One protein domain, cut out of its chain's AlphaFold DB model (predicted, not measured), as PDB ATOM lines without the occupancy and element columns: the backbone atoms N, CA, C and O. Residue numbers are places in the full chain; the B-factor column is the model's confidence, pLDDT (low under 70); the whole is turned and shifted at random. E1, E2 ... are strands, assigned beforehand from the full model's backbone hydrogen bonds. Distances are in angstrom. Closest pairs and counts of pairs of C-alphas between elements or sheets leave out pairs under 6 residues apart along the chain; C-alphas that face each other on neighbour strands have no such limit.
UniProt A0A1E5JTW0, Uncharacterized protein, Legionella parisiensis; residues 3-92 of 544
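This is residues 3 to 92 of the 544 residues of an uncharacterized protein of Legionella parisiensis (UniProt A0A1E5JTW0). One strongly twisted sheet of six strands makes the body, a single layer with no named helix on either face, and from the far end of the E2 and E3 hairpin a long loop reaches out, its residues 26 to 32 sticking out free. The printed part has 90 residues, 42 of them, under half, in named strands; the class is all strand. The order E1 E2 E3 E4 E5 E6 is the same along the chain and across the sheet: a meander, each strand the antiparallel neighbour of the one before. The whole is loose, radius of gyration of the C-alphas 15.8 A, and only just elongated, spanning 47 by 31 by 20 A.

Find C-alpha 3 at (157.918, -88.713, 98.760); E1 runs from there to residue 8, 14.3 A. E2, residues 11 to 20, covers 27.2 A, and E3, residues 39 to 48, 28.6 A. E4, residues 51 to 57, covers 19.2 A; E5, residues 70 to 75, 16.5 A. E6, residues 89 to 91, 6.4 A, ends at (168.406, -66.359, 97.918).

Start at edge strand E1: N 4 and O 15 of E2 are 2.9 A apart, within hydrogen-bond range. Likewise look for N 16 and O 43 between E2 and E3, 2.8 A, N 44 and O 55 between E3 and E4, 2.8 A, and N 54 and O 74 between E4 and E5, 2.8 A. E5 is staggered, pairing with E4 over residues 72 to 75 and with edge strand E6 over 70 to 72, where N 71 and O 90 are 2.8 A apart. E1 and E6 are apart.

The C-alphas of Lys 28 and Lys 84, the two farthest apart, are 50.0 A apart. The printed part has no cut. The links E2 to E3, E4 to E5 and E5 to E6 are long. Mean pLDDT of the printed part is 77.3; residues 21 to 26, 29, 32 to 38, 62 to 68, 82 to 88 and 92 are under 70.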
ATOM      1  N   VAL A   3     156.620 -88.430  99.386       89.00
ATOM      2  CA  VAL A   3     157.918 -88.713  98.760       89.00
ATOM      3  C   VAL A   3     157.661 -89.211  97.345       89.00
ATOM      4  O   VAL A   3     156.822 -90.090  97.148       89.00
ATOM      5  N   LYS A   4     158.350 -88.639  96.361       91.94
ATOM      6  CA  LYS A   4     158.213 -89.001  94.950       91.94
ATOM      7  C   LYS A   4     159.577 -88.982  94.269       91.94
ATOM      8  O   LYS A   4     160.344 -88.042  94.454       91.94
ATOM      9  N   SER A   5     159.864 -89.996  93.461       90.31
ATOM     10  CA  SER A   5     160.982 -89.960  92.516       90.31
ATOM     11  C   SER A   5     160.519 -89.300  91.220       90.31
ATOM     12  O   SER A   5     159.497 -89.692  90.656       90.31
ATOM     13  N   GLU A   6     161.240 -88.282  90.764       89.75
ATOM     14  CA  GLU A   6     160.944 -87.555  89.530       89.75
ATOM     15  C   GLU A   6     162.226 -87.081  88.839       89.75
ATOM     16  O   GLU A   6     163.291 -87.033  89.451       89.75
ATOM     17  N   VAL A   7     162.138 -86.780  87.544       82.56
ATOM     18  CA  VAL A   7     163.258 -86.215  86.784       82.56
ATOM     19  C   VAL A   7     163.118 -84.698  86.798       82.56
ATOM     20  O   VAL A   7     162.129 -84.173  86.291       82.56
ATOM     21  N   ILE A   8     164.094 -83.997  87.376       78.75
ATOM     22  CA  ILE A   8     164.131 -82.531  87.448       78.75
ATOM     23  C   ILE A   8     165.373 -82.048  86.714       78.75
ATOM     24  O   ILE A   8     166.478 -82.462  87.047       78.75
ATOM     25  N   ASN A   9     165.193 -81.180  85.715       71.88
ATOM     26  CA  ASN A   9     166.288 -80.672  84.879       71.88
ATOM     27  C   ASN A   9     167.176 -81.797  84.291       71.88
ATOM     28  O   ASN A   9     168.399 -81.713  84.303       71.88
ATOM     29  N   GLY A  10     166.559 -82.906  83.859       72.69
ATOM     30  CA  GLY A  10     167.270 -84.085  83.340       72.69
ATOM     31  C   GLY A  10     167.923 -84.982  84.403       72.69
ATOM     32  O   GLY A  10     168.448 -86.039  84.063       72.69
ATOM     33  N   LEU A  11     167.857 -84.620  85.687       78.31
ATOM     34  CA  LEU A  11     168.443 -85.384  86.787       78.31
ATOM     35  C   LEU A  11     167.393 -86.233  87.495       78.31
ATOM     36  O   LEU A  11     166.326 -85.746  87.866       78.31
ATOM     37  N   ALA A  12     167.722 -87.498  87.753       87.75
ATOM     38  CA  ALA A  12     166.925 -88.335  88.640       87.75
ATOM     39  C   ALA A  12     166.999 -87.784  90.074       87.75
ATOM     40  O   ALA A  12     168.061 -87.796  90.704       87.75
ATOM     41  N   ALA A  13     165.865 -87.310  90.585       91.88
ATOM     42  CA  ALA A  13     165.746 -86.674  91.885       91.88
ATOM     43  C   ALA A  13     164.688 -87.368  92.756       91.88
ATOM     44  O   ALA A  13     163.685 -87.901  92.283       91.88
ATOM     45  N   THR A  14     164.906 -87.350  94.068       94.94
ATOM     46  CA  THR A  14     163.899 -87.714  95.069       94.94
ATOM     47  C   THR A  14     163.385 -86.444  95.722       94.94
ATOM     48  O   THR A  14     164.150 -85.724  96.361       94.94
ATOM     49  N   VAL A  15     162.090 -86.185  95.582       92.62
ATOM     50  CA  VAL A  15     161.426 -84.995  96.109       92.62
ATOM     51  C   VAL A  15     160.530 -85.373  97.275       92.62
ATOM     52  O   VAL A  15     159.632 -86.207  97.158       92.62
ATOM     53  N   THR A  16     160.783 -84.747  98.419       92.75
ATOM     54  CA  THR A  16     160.008 -84.899  99.648       92.75
ATOM     55  C   THR A  16     159.275 -83.600  99.941       92.75
ATOM     56  O   THR A  16     159.904 -82.592 100.257       92.75
ATOM     57  N   ARG A  17     157.944 -83.620  99.867       88.50
ATOM     58  CA  ARG A  17     157.072 -82.489 100.200       88.50
ATOM     59  C   ARG A  17     156.478 -82.695 101.590       88.50
ATOM     60  O   ARG A  17     155.836 -83.712 101.880       88.50
ATOM     61  N   THR A  18     156.712 -81.728 102.464       85.56
ATOM     62  CA  THR A  18     156.157 -81.687 103.815       85.56
ATOM     63  C   THR A  18     155.185 -80.529 103.891       85.56
ATOM     64  O   THR A  18     155.582 -79.369 103.983       85.56
ATOM     65  N   SER A  19     153.905 -80.871 103.828       78.81
ATOM     66  CA  SER A  19     152.809 -79.932 104.004       78.81
ATOM     67  C   SER A  19     152.548 -79.714 105.484       78.81
ATOM     68  O   SER A  19     152.332 -80.675 106.231       78.81
ATOM     69  N   LYS A  20     152.540 -78.453 105.900       72.38
ATOM     70  CA  LYS A  20     152.046 -78.020 107.199       72.38
ATOM     71  C   LYS A  20     150.874 -77.083 106.957       72.38
ATOM     72  O   LYS A  20     150.976 -76.117 106.207       72.38
ATOM     73  N   TYR A  21     149.753 -77.379 107.589       65.38
ATOM     74  CA  TYR A  21     148.632 -76.459 107.601       65.38
ATOM     75  C   TYR A  21     148.725 -75.614 108.874       65.38
ATOM     76  O   TYR A  21     148.823 -76.199 109.956       65.38
ATOM     77  N   PRO A  22     148.733 -74.272 108.773       60.69
ATOM     78  CA  PRO A  22     148.825 -73.407 109.949       60.69
ATOM     79  C   PRO A  22     147.645 -73.621 110.909       60.69
ATOM     80  O   PRO A  22     147.809 -73.532 112.121       60.69
ATOM     81  N   ILE A  23     146.475 -73.967 110.364       62.03
ATOM     82  CA  ILE A  23     145.254 -74.294 111.105       62.03
ATOM     83  C   ILE A  23     144.777 -75.659 110.604       62.03
ATOM     84  O   ILE A  23     144.560 -75.775 109.406       62.03
ATOM     85  N   PRO A  24     144.599 -76.704 111.427       61.81
ATOM     86  CA  PRO A  24     144.037 -77.976 110.965       61.81
ATOM     87  C   PRO A  24     142.632 -77.776 110.369       61.81
ATOM     88  O   PRO A  24     141.743 -77.272 111.048       61.81
ATOM     89  N   TRP A  25     142.422 -78.149 109.101       66.62
ATOM     90  CA  TRP A  25     141.100 -78.091 108.465       66.62
ATOM     91  C   TRP A  25     140.381 -79.424 108.627       66.62
ATOM     92  O   TRP A  25     140.878 -80.458 108.183       66.62
ATOM     93  N   THR A  26     139.208 -79.384 109.249       69.38
ATOM     94  CA  THR A  26     138.378 -80.564 109.525       69.38
ATOM     95  C   THR A  26     137.178 -80.695 108.578       69.38
ATOM     96  O   THR A  26     136.435 -81.664 108.690       69.38
ATOM     97  N   GLY A  27     136.970 -79.734 107.667       73.25
ATOM     98  CA  GLY A  27     135.904 -79.756 106.654       73.25
ATOM     99  C   GLY A  27     136.303 -80.482 105.363       73.25
ATOM    100  O   GLY A  27     137.413 -81.010 105.243       73.25
ATOM    101  N   LYS A  28     135.420 -80.487 104.354       74.75
ATOM    102  CA  LYS A  28     135.747 -81.080 103.044       74.75
ATOM    103  C   LYS A  28     136.780 -80.231 102.295       74.75
ATOM    104  O   LYS A  28     136.917 -79.035 102.552       74.75
ATOM    105  N   LYS A  29     137.537 -80.837 101.375       65.50
ATOM    106  CA  LYS A  29     138.627 -80.159 100.645       65.50
ATOM    107  C   LYS A  29     138.106 -78.995  99.795       65.50
ATOM    108  O   LYS A  29     138.804 -77.998  99.643       65.50
ATOM    109  N   GLU A  30     136.889 -79.124  99.282       72.44
ATOM    110  CA  GLU A  30     136.215 -78.156  98.414       72.44
ATOM    111  C   GLU A  30     135.664 -76.947  99.194       72.44
ATOM    112  O   GLU A  30     135.421 -75.898  98.609       72.44
ATOM    113  N   GLU A  31     135.494 -77.083 100.514       70.81
ATOM    114  CA  GLU A  31     134.953 -76.057 101.427       70.81
ATOM    115  C   GLU A  31     136.058 -75.210 102.079       70.81
ATOM    116  O   GLU A  31     135.790 -74.319 102.886       70.81
ATOM    117  N   ARG A  32     137.316 -75.511 101.756       67.38
ATOM    118  CA  ARG A  32     138.495 -74.855 102.311       67.38
ATOM    119  C   ARG A  32     138.504 -73.362 101.922       67.38
ATOM    120  O   ARG A  32     138.355 -73.063 100.734       67.38
ATOM    121  N   PRO A  33     138.705 -72.430 102.878       63.31
ATOM    122  CA  PRO A  33     138.771 -71.001 102.588       63.31
ATOM    123  C   PRO A  33     139.811 -70.696 101.506       63.31
ATOM    124  O   PRO A  33     140.865 -71.329 101.456       63.31
ATOM    125  N   LYS A  34     139.526 -69.734 100.622       49.34
ATOM    126  CA  LYS A  34     140.421 -69.391  99.497       49.34
ATOM    127  C   LYS A  34     141.781 -68.846  99.954       49.34
ATOM    128  O   LYS A  34     142.750 -68.944  99.214       49.34
ATOM    129  N   ASP A  35     141.840 -68.298 101.161       49.88
ATOM    130  CA  ASP A  35     143.019 -67.777 101.858       49.88
ATOM    131  C   ASP A  35     143.722 -68.828 102.739       49.88
ATOM    132  O   ASP A  35     144.747 -68.552 103.363       49.88
ATOM    133  N   TYR A  36     143.216 -70.062 102.774       52.72
ATOM    134  CA  TYR A  36     143.842 -71.162 103.494       52.72
ATOM    135  C   TYR A  36     145.083 -71.659 102.735       52.72
ATOM    136  O   TYR A  36     145.014 -72.507 101.839       52.72
ATOM    137  N   PHE A  37     146.239 -71.107 103.101       59.34
ATOM    138  CA  PHE A  37     147.517 -71.368 102.448       59.34
ATOM    139  C   PHE A  37     148.207 -72.622 103.010       59.34
ATOM    140  O   PHE A  37     148.488 -72.734 104.207       59.34
ATOM    141  N   GLU A  38     148.507 -73.584 102.137       64.06
ATOM    142  CA  GLU A  38     149.312 -74.753 102.489       64.06
ATOM    143  C   GLU A  38     150.793 -74.372 102.570       64.06
ATOM    144  O   GLU A  38     151.418 -74.035 101.565       64.06
ATOM    145  N   GLN A  39     151.383 -74.467 103.763       75.62
ATOM    146  CA  GLN A  39     152.809 -74.218 103.941       75.62
ATOM    147  C   GLN A  39     153.581 -75.456 103.511       75.62
ATOM    148  O   GLN A  39     153.630 -76.461 104.223       75.62
ATOM    149  N   MET A  40     154.175 -75.393 102.324       79.25
ATOM    150  CA  MET A  40     154.914 -76.512 101.754       79.25
ATOM    151  C   MET A  40     156.419 -76.281 101.862       79.25
ATOM    152  O   MET A  40     156.964 -75.356 101.251       79.25
ATOM    153  N   GLN A  41     157.080 -77.142 102.634       88.94
ATOM    154  CA  GLN A  41     158.528 -77.309 102.592       88.94
ATOM    155  C   GLN A  41     158.865 -78.453 101.635       88.94
ATOM    156  O   GLN A  41     158.297 -79.542 101.747       88.94
ATOM    157  N   THR A  42     159.832 -78.237 100.749       90.06
ATOM    158  CA  THR A  42     160.273 -79.246  99.780       90.06
ATOM    159  C   THR A  42     161.750 -79.564  99.993       90.06
ATOM    160  O   THR A  42     162.566 -78.659 100.104       90.06
ATOM    161  N   SER A  43     162.105 -80.848 100.063       94.25
ATOM    162  CA  SER A  43     163.491 -81.330 100.009       94.25
ATOM    163  C   SER A  43     163.703 -82.086  98.701       94.25
ATOM    164  O   SER A  43     162.911 -82.967  98.369       94.25
ATOM    165  N   ILE A  44     164.742 -81.733  97.951       94.25
ATOM    166  CA  ILE A  44     165.104 -82.335  96.665       94.25
ATOM    167  C   ILE A  44     166.480 -82.965  96.823       94.25
ATOM    168  O   ILE A  44     167.435 -82.272  97.159       94.25
ATOM    169  N   LYS A  45     166.596 -84.267  96.563       95.19
ATOM    170  CA  LYS A  45     167.862 -85.005  96.628       95.19
ATOM    171  C   LYS A  45     168.230 -85.557  95.263       95.19
ATOM    172  O   LYS A  45     167.428 -86.281  94.678       95.19
ATOM    173  N   TYR A  46     169.432 -85.265  94.782       92.81
ATOM    174  CA  TYR A  46     169.951 -85.776  93.512       92.81
ATOM    175  C   TYR A  46     171.460 -86.037  93.591       92.81
ATOM    176  O   TYR A  46     172.119 -85.681  94.572       92.81
ATOM    177  N   LYS A  47     172.007 -86.699  92.568       88.00
ATOM    178  CA  LYS A  47     173.453 -86.888  92.405       88.00
ATOM    179  C   LYS A  47     173.974 -86.029  91.262       88.00
ATOM    180  O   LYS A  47     173.430 -86.086  90.166       88.00
ATOM    181  N   GLU A  48     175.066 -85.316  91.507       79.69
ATOM    182  CA  GLU A  48     175.798 -84.553  90.493       79.69
ATOM    183  C   GLU A  48     177.297 -84.800  90.678       79.69
ATOM    184  O   GLU A  48     177.819 -84.657  91.780       79.69
ATOM    185  N   ASN A  49     177.994 -85.237  89.623       75.50
ATOM    186  CA  ASN A  49     179.440 -85.512  89.655       75.50
ATOM    187  C   ASN A  49     179.889 -86.381  90.850       75.50
ATOM    188  O   ASN A  49     180.879 -86.090  91.513       75.50
ATOM    189  N   LYS A  50     179.134 -87.453  91.140       81.88
ATOM    190  CA  LYS A  50     179.322 -88.369  92.290       81.88
ATOM    191  C   LYS A  50     179.067 -87.749  93.676       81.88
ATOM    192  O   LYS A  50     179.166 -88.463  94.671       81.88
ATOM    193  N   GLN A  51     178.694 -86.475  93.765       86.06
ATOM    194  CA  GLN A  51     178.304 -85.816  95.010       86.06
ATOM    195  C   GLN A  51     176.798 -85.980  95.249       86.06
ATOM    196  O   GLN A  51     176.003 -85.929  94.311       86.06
ATOM    197  N   ASN A  52     176.398 -86.188  96.504       91.44
ATOM    198  CA  ASN A  52     174.988 -86.200  96.893       91.44
ATOM    199  C   ASN A  52     174.570 -84.777  97.261       91.44
ATOM    200  O   ASN A  52     175.088 -84.231  98.235       91.44
ATOM    201  N   VAL A  53     173.638 -84.200  96.509       91.25
ATOM    202  CA  VAL A  53     173.135 -82.843  96.731       91.25
ATOM    203  C   VAL A  53     171.728 -82.914  97.318       91.25
ATOM    204  O   VAL A  53     170.875 -83.644  96.812       91.25
ATOM    205  N   GLU A  54     171.484 -82.170  98.395       94.88
ATOM    206  CA  GLU A  54     170.164 -81.948  98.990       94.88
ATOM    207  C   GLU A  54     169.848 -80.450  98.966       94.88
ATOM    208  O   GLU A  54     170.592 -79.651  99.530       94.88
ATOM    209  N   ILE A  55     168.725 -80.077  98.358       92.38
ATOM    210  CA  ILE A  55     168.187 -78.715  98.369       92.38
ATOM    211  C   ILE A  55     166.959 -78.699  99.266       92.38
ATOM    212  O   ILE A  55     166.051 -79.507  99.087       92.38
ATOM    213  N   ILE A  56     166.902 -77.759 100.201       92.44
ATOM    214  CA  ILE A  56     165.757 -77.536 101.077       92.44
ATOM    215  C   ILE A  56     165.136 -76.192 100.707       92.44
ATOM    216  O   ILE A  56     165.715 -75.133 100.954       92.44
ATOM    217  N   ILE A  57     163.934 -76.254 100.142       88.88
ATOM    218  CA  ILE A  57     163.070 -75.115  99.860       88.88
ATOM    219  C   ILE A  57     162.174 -74.910 101.093       88.88
ATOM    220  O   ILE A  57     161.291 -75.740 101.341       88.88
ATOM    221  N   PRO A  58     162.389 -73.854 101.900       86.38
ATOM    222  CA  PRO A  58     161.624 -73.633 103.125       86.38
ATOM    223  C   PRO A  58     160.165 -73.300 102.808       86.38
ATOM    224  O   PRO A  58     159.874 -72.747 101.749       86.38
ATOM    225  N   SER A  59     159.247 -73.603 103.725       84.38
ATOM    226  CA  SER A  59     157.867 -73.118 103.635       84.38
ATOM    227  C   SER A  59     157.791 -71.605 103.842       84.38
ATOM    228  O   SER A  59     158.521 -71.068 104.672       84.38
ATOM    229  N   VAL A  60     156.859 -70.947 103.157       76.12
ATOM    230  CA  VAL A  60     156.588 -69.504 103.288       76.12
ATOM    231  C   VAL A  60     155.208 -69.256 103.881       76.12
ATOM    232  O   VAL A  60     154.355 -70.143 103.838       76.12
ATOM    233  N   GLN A  61     155.003 -68.074 104.456       72.94
ATOM    234  CA  GLN A  61     153.717 -67.643 105.006       72.94
ATOM    235  C   GLN A  61     152.850 -66.961 103.944       72.94
ATOM    236  O   GLN A  61     151.626 -67.032 104.023       72.94
ATOM    237  N   THR A  62     153.473 -66.324 102.946       68.31
ATOM    238  CA  THR A  62     152.779 -65.556 101.904       68.31
ATOM    239  C   THR A  62     153.223 -65.951 100.493       68.31
ATOM    240  O   THR A  62     154.320 -66.467 100.274       68.31
ATOM    241  N   GLU A  63     152.378 -65.677  99.495       63.00
ATOM    242  CA  GLU A  63     152.734 -65.862  98.082       63.00
ATOM    243  C   GLU A  63     153.873 -64.923  97.643       63.00
ATOM    244  O   GLU A  63     154.701 -65.292  96.810       63.00
ATOM    245  N   GLN A  64     153.975 -63.735  98.245       65.06
ATOM    246  CA  GLN A  64     155.040 -62.771  97.961       65.06
ATOM    247  C   GLN A  64     156.415 -63.279  98.428       65.06
ATOM    248  O   GLN A  64     157.391 -63.187  97.681       65.06
ATOM    249  N   GLU A  65     156.484 -63.909  99.605       67.88
ATOM    250  CA  GLU A  65     157.692 -64.578 100.121       67.88
ATOM    251  C   GLU A  65     158.145 -65.755  99.250       67.88
ATOM    252  O   GLU A  65     159.313 -66.149  99.271       67.88
ATOM    253  N   ASN A  66     157.241 -66.327  98.448       65.19
ATOM    254  CA  ASN A  66     157.564 -67.443  97.568       65.19
ATOM    255  C   ASN A  66     158.687 -67.092  96.571       65.19
ATOM    256  O   ASN A  66     159.449 -67.966  96.163       65.19
ATOM    257  N   ARG A  67     158.810 -65.805  96.220       58.47
ATOM    258  CA  ARG A  67     159.793 -65.279  95.261       58.47
ATOM    259  C   ARG A  67     161.137 -64.904  95.896       58.47
ATOM    260  O   ARG A  67     162.093 -64.670  95.167       58.47
ATOM    261  N   THR A  68     161.219 -64.854  97.226       66.00
ATOM    262  CA  THR A  68     162.405 -64.437  98.001       66.00
ATOM    263  C   THR A  68     162.895 -65.538  98.949       66.00
ATOM    264  O   THR A  68     163.609 -65.281  99.919       66.00
ATOM    265  N   ARG A  69     162.499 -66.797  98.699       75.75
ATOM    266  CA  ARG A  69     162.892 -67.936  99.538       75.75
ATOM    267  C   ARG A  69     164.412 -68.082  99.575       75.75
ATOM    268  O   ARG A  69     165.072 -68.064  98.543       75.75
ATOM    269  N   LYS A  70     164.953 -68.344 100.762       82.62
ATOM    270  CA  LYS A  70     166.362 -68.703 100.949       82.62
ATOM    271  C   LYS A  70     166.503 -70.221 100.977       82.62
ATOM    272  O   LYS A  70     166.090 -70.868 101.938       82.62
ATOM    273  N   LEU A  71     167.043 -70.790  99.907       84.75
ATOM    274  CA  LEU A  71     167.320 -72.217  99.797       84.75
ATOM    275  C   LEU A  71     168.465 -72.590 100.730       84.75
ATOM    276  O   LEU A  71     169.468 -71.886 100.770       84.75
ATOM    277  N   ARG A  72     168.362 -73.722 101.424       90.44
ATOM    278  CA  ARG A  72     169.517 -74.347 102.083       90.44
ATOM    279  C   ARG A  72     170.014 -75.497 101.238       90.44
ATOM    280  O   ARG A  72     169.200 -76.256 100.712       90.44
ATOM    281  N   VAL A  73     171.326 -75.647 101.135       89.19
ATOM    282  CA  VAL A  73     171.924 -76.685 100.297       89.19
ATOM    283  C   VAL A  73     172.935 -77.472 101.091       89.19
ATOM    284  O   VAL A  73     173.774 -76.904 101.783       89.19
ATOM    285  N   ARG A  74     172.868 -78.795 100.962       91.31
ATOM    286  CA  ARG A  74     173.863 -79.702 101.513       91.31
ATOM    287  C   ARG A  74     174.506 -80.523 100.419       91.31
ATOM    288  O   ARG A  74     173.816 -81.084  99.573       91.31
ATOM    289  N   VAL A  75     175.822 -80.659 100.495       88.25
ATOM    290  CA  VAL A  75     176.614 -81.529  99.631       88.25
ATOM    291  C   VAL A  75     177.288 -82.572 100.509       88.25
ATOM    292  O   VAL A  75     177.982 -82.248 101.472       88.25
ATOM    293  N   ASN A  76     177.036 -83.846 100.216       90.88
ATOM    294  CA  ASN A  76     177.499 -84.988 101.009       90.88
ATOM    295  C   ASN A  76     177.148 -84.861 102.507       90.88
ATOM    296  O   ASN A  76     177.933 -85.224 103.379       90.88
ATOM    297  N   GLY A  77     175.959 -84.321 102.798       88.25
ATOM    298  CA  GLY A  77     175.436 -84.155 104.157       88.25
ATOM    299  C   GLY A  77     175.937 -82.922 104.918       88.25
ATOM    300  O   GLY A  77     175.469 -82.690 106.030       88.25
ATOM    301  N   LYS A  78     176.834 -82.110 104.342       89.75
ATOM    302  CA  LYS A  78     177.329 -80.859 104.945       89.75
ATOM    303  C   LYS A  78     176.713 -79.649 104.253       89.75
ATOM    304  O   LYS A  78     176.545 -79.689 103.040       89.75
ATOM    305  N   GLU A  79     176.381 -78.595 105.001       88.62
ATOM    306  CA  GLU A  79     175.905 -77.330 104.412       88.62
ATOM    307  C   GLU A  79     176.954 -76.773 103.436       88.62
ATOM    308  O   GLU A  79     178.152 -76.803 103.726       88.62
ATOM    309  N   TYR A  80     176.500 -76.311 102.272       80.31
ATOM    310  CA  TYR A  80     177.358 -75.812 101.204       80.31
ATOM    311  C   TYR A  80     177.422 -74.279 101.249       80.31
ATOM    312  O   TYR A  80     176.377 -73.633 101.117       80.31
ATOM    313  N   PRO A  81     178.608 -73.679 101.445       77.38
ATOM    314  CA  PRO A  81     178.765 -72.234 101.397       77.38
ATOM    315  C   PRO A  81     178.777 -71.758  99.942       77.38
ATOM    316  O   PRO A  81     179.559 -72.251  99.134       77.38
ATOM    317  N   PHE A  82     177.929 -70.786  99.604       66.00
ATOM    318  CA  PHE A  82     177.879 -70.238  98.241       66.00
ATOM    319  C   PHE A  82     178.813 -69.051  98.012       66.00
ATOM    320  O   PHE A  82     179.082 -68.697  96.870       66.00
ATOM    321  N   ASN A  83     179.319 -68.435  99.080       63.53
ATOM    322  CA  ASN A  83     180.202 -67.278  98.997       63.53
ATOM    323  C   ASN A  83     181.304 -67.322 100.065       63.53
ATOM    324  O   ASN A  83     181.253 -68.112 101.011       63.53
ATOM    325  N   LYS A  84     182.284 -66.417  99.935       51.97
ATOM    326  CA  LYS A  84     183.414 -66.268 100.872       51.97
ATOM    327  C   LYS A  84     182.983 -65.939 102.307       51.97
ATOM    328  O   LYS A  84     183.709 -66.242 103.244       51.97
ATOM    329  N   ALA A  85     181.789 -65.370 102.484       56.25
ATOM    330  CA  ALA A  85     181.186 -65.124 103.794       56.25
ATOM    331  C   ALA A  85     180.555 -66.386 104.425       56.25
ATOM    332  O   ALA A  85     179.900 -66.290 105.461       56.25
ATOM    333  N   ALA A  86     180.741 -67.561 103.811       58.94
ATOM    334  CA  ALA A  86     180.211 -68.847 104.255       58.94
ATOM    335  C   ALA A  86     178.682 -68.862 104.424       58.94
ATOM    336  O   ALA A  86     178.141 -69.590 105.260       58.94
ATOM    337  N   ILE A  87     177.961 -68.073 103.620       63.62
ATOM    338  CA  ILE A  87     176.501 -68.072 103.659       63.62
ATOM    339  C   ILE A  87     176.004 -69.414 103.107       63.62
ATOM    340  O   ILE A  87     176.121 -69.710 101.918       63.62
ATOM    341  N   ALA A  88     175.426 -70.224 103.994       67.00
ATOM    342  CA  ALA A  88     174.863 -71.548 103.705       67.00
ATOM    343  C   ALA A  88     173.462 -71.496 103.059       67.00
ATOM    344  O   ALA A  88     172.723 -72.484 103.050       67.00
ATOM    345  N   THR A  89     173.056 -70.323 102.570       75.88
ATOM    346  CA  THR A  89     171.741 -70.103 101.971       75.88
ATOM    347  C   THR A  89     171.836 -69.359 100.652       75.88
ATOM    348  O   THR A  89     172.506 -68.334 100.582       75.88
ATOM    349  N   LEU A  90     171.100 -69.826  99.646       72.06
ATOM    350  CA  LEU A  90     170.981 -69.186  98.338       72.06
ATOM    351  C   LEU A  90     169.632 -68.464  98.239       72.06
ATOM    352  O   LEU A  90     168.586 -69.098  98.370       72.06
ATOM    353  N   ASP A  91     169.636 -67.148  98.038       72.12
ATOM    354  CA  ASP A  91     168.406 -66.359  97.918       72.12
ATOM    355  C   ASP A  91     167.805 -66.493  96.508       72.12
ATOM    356  O   ASP A  91     168.461 -66.214  95.509       72.12
ATOM    357  N   MET A  92     166.542 -66.904  96.416       66.00
ATOM    358  CA  MET A  92     165.810 -67.026  95.147       66.00
ATOM    359  C   MET A  92     165.519 -65.668  94.489       66.00
ATOM    360  O   MET A  92     165.182 -65.619  93.307       66.00
TER     361      MET A  92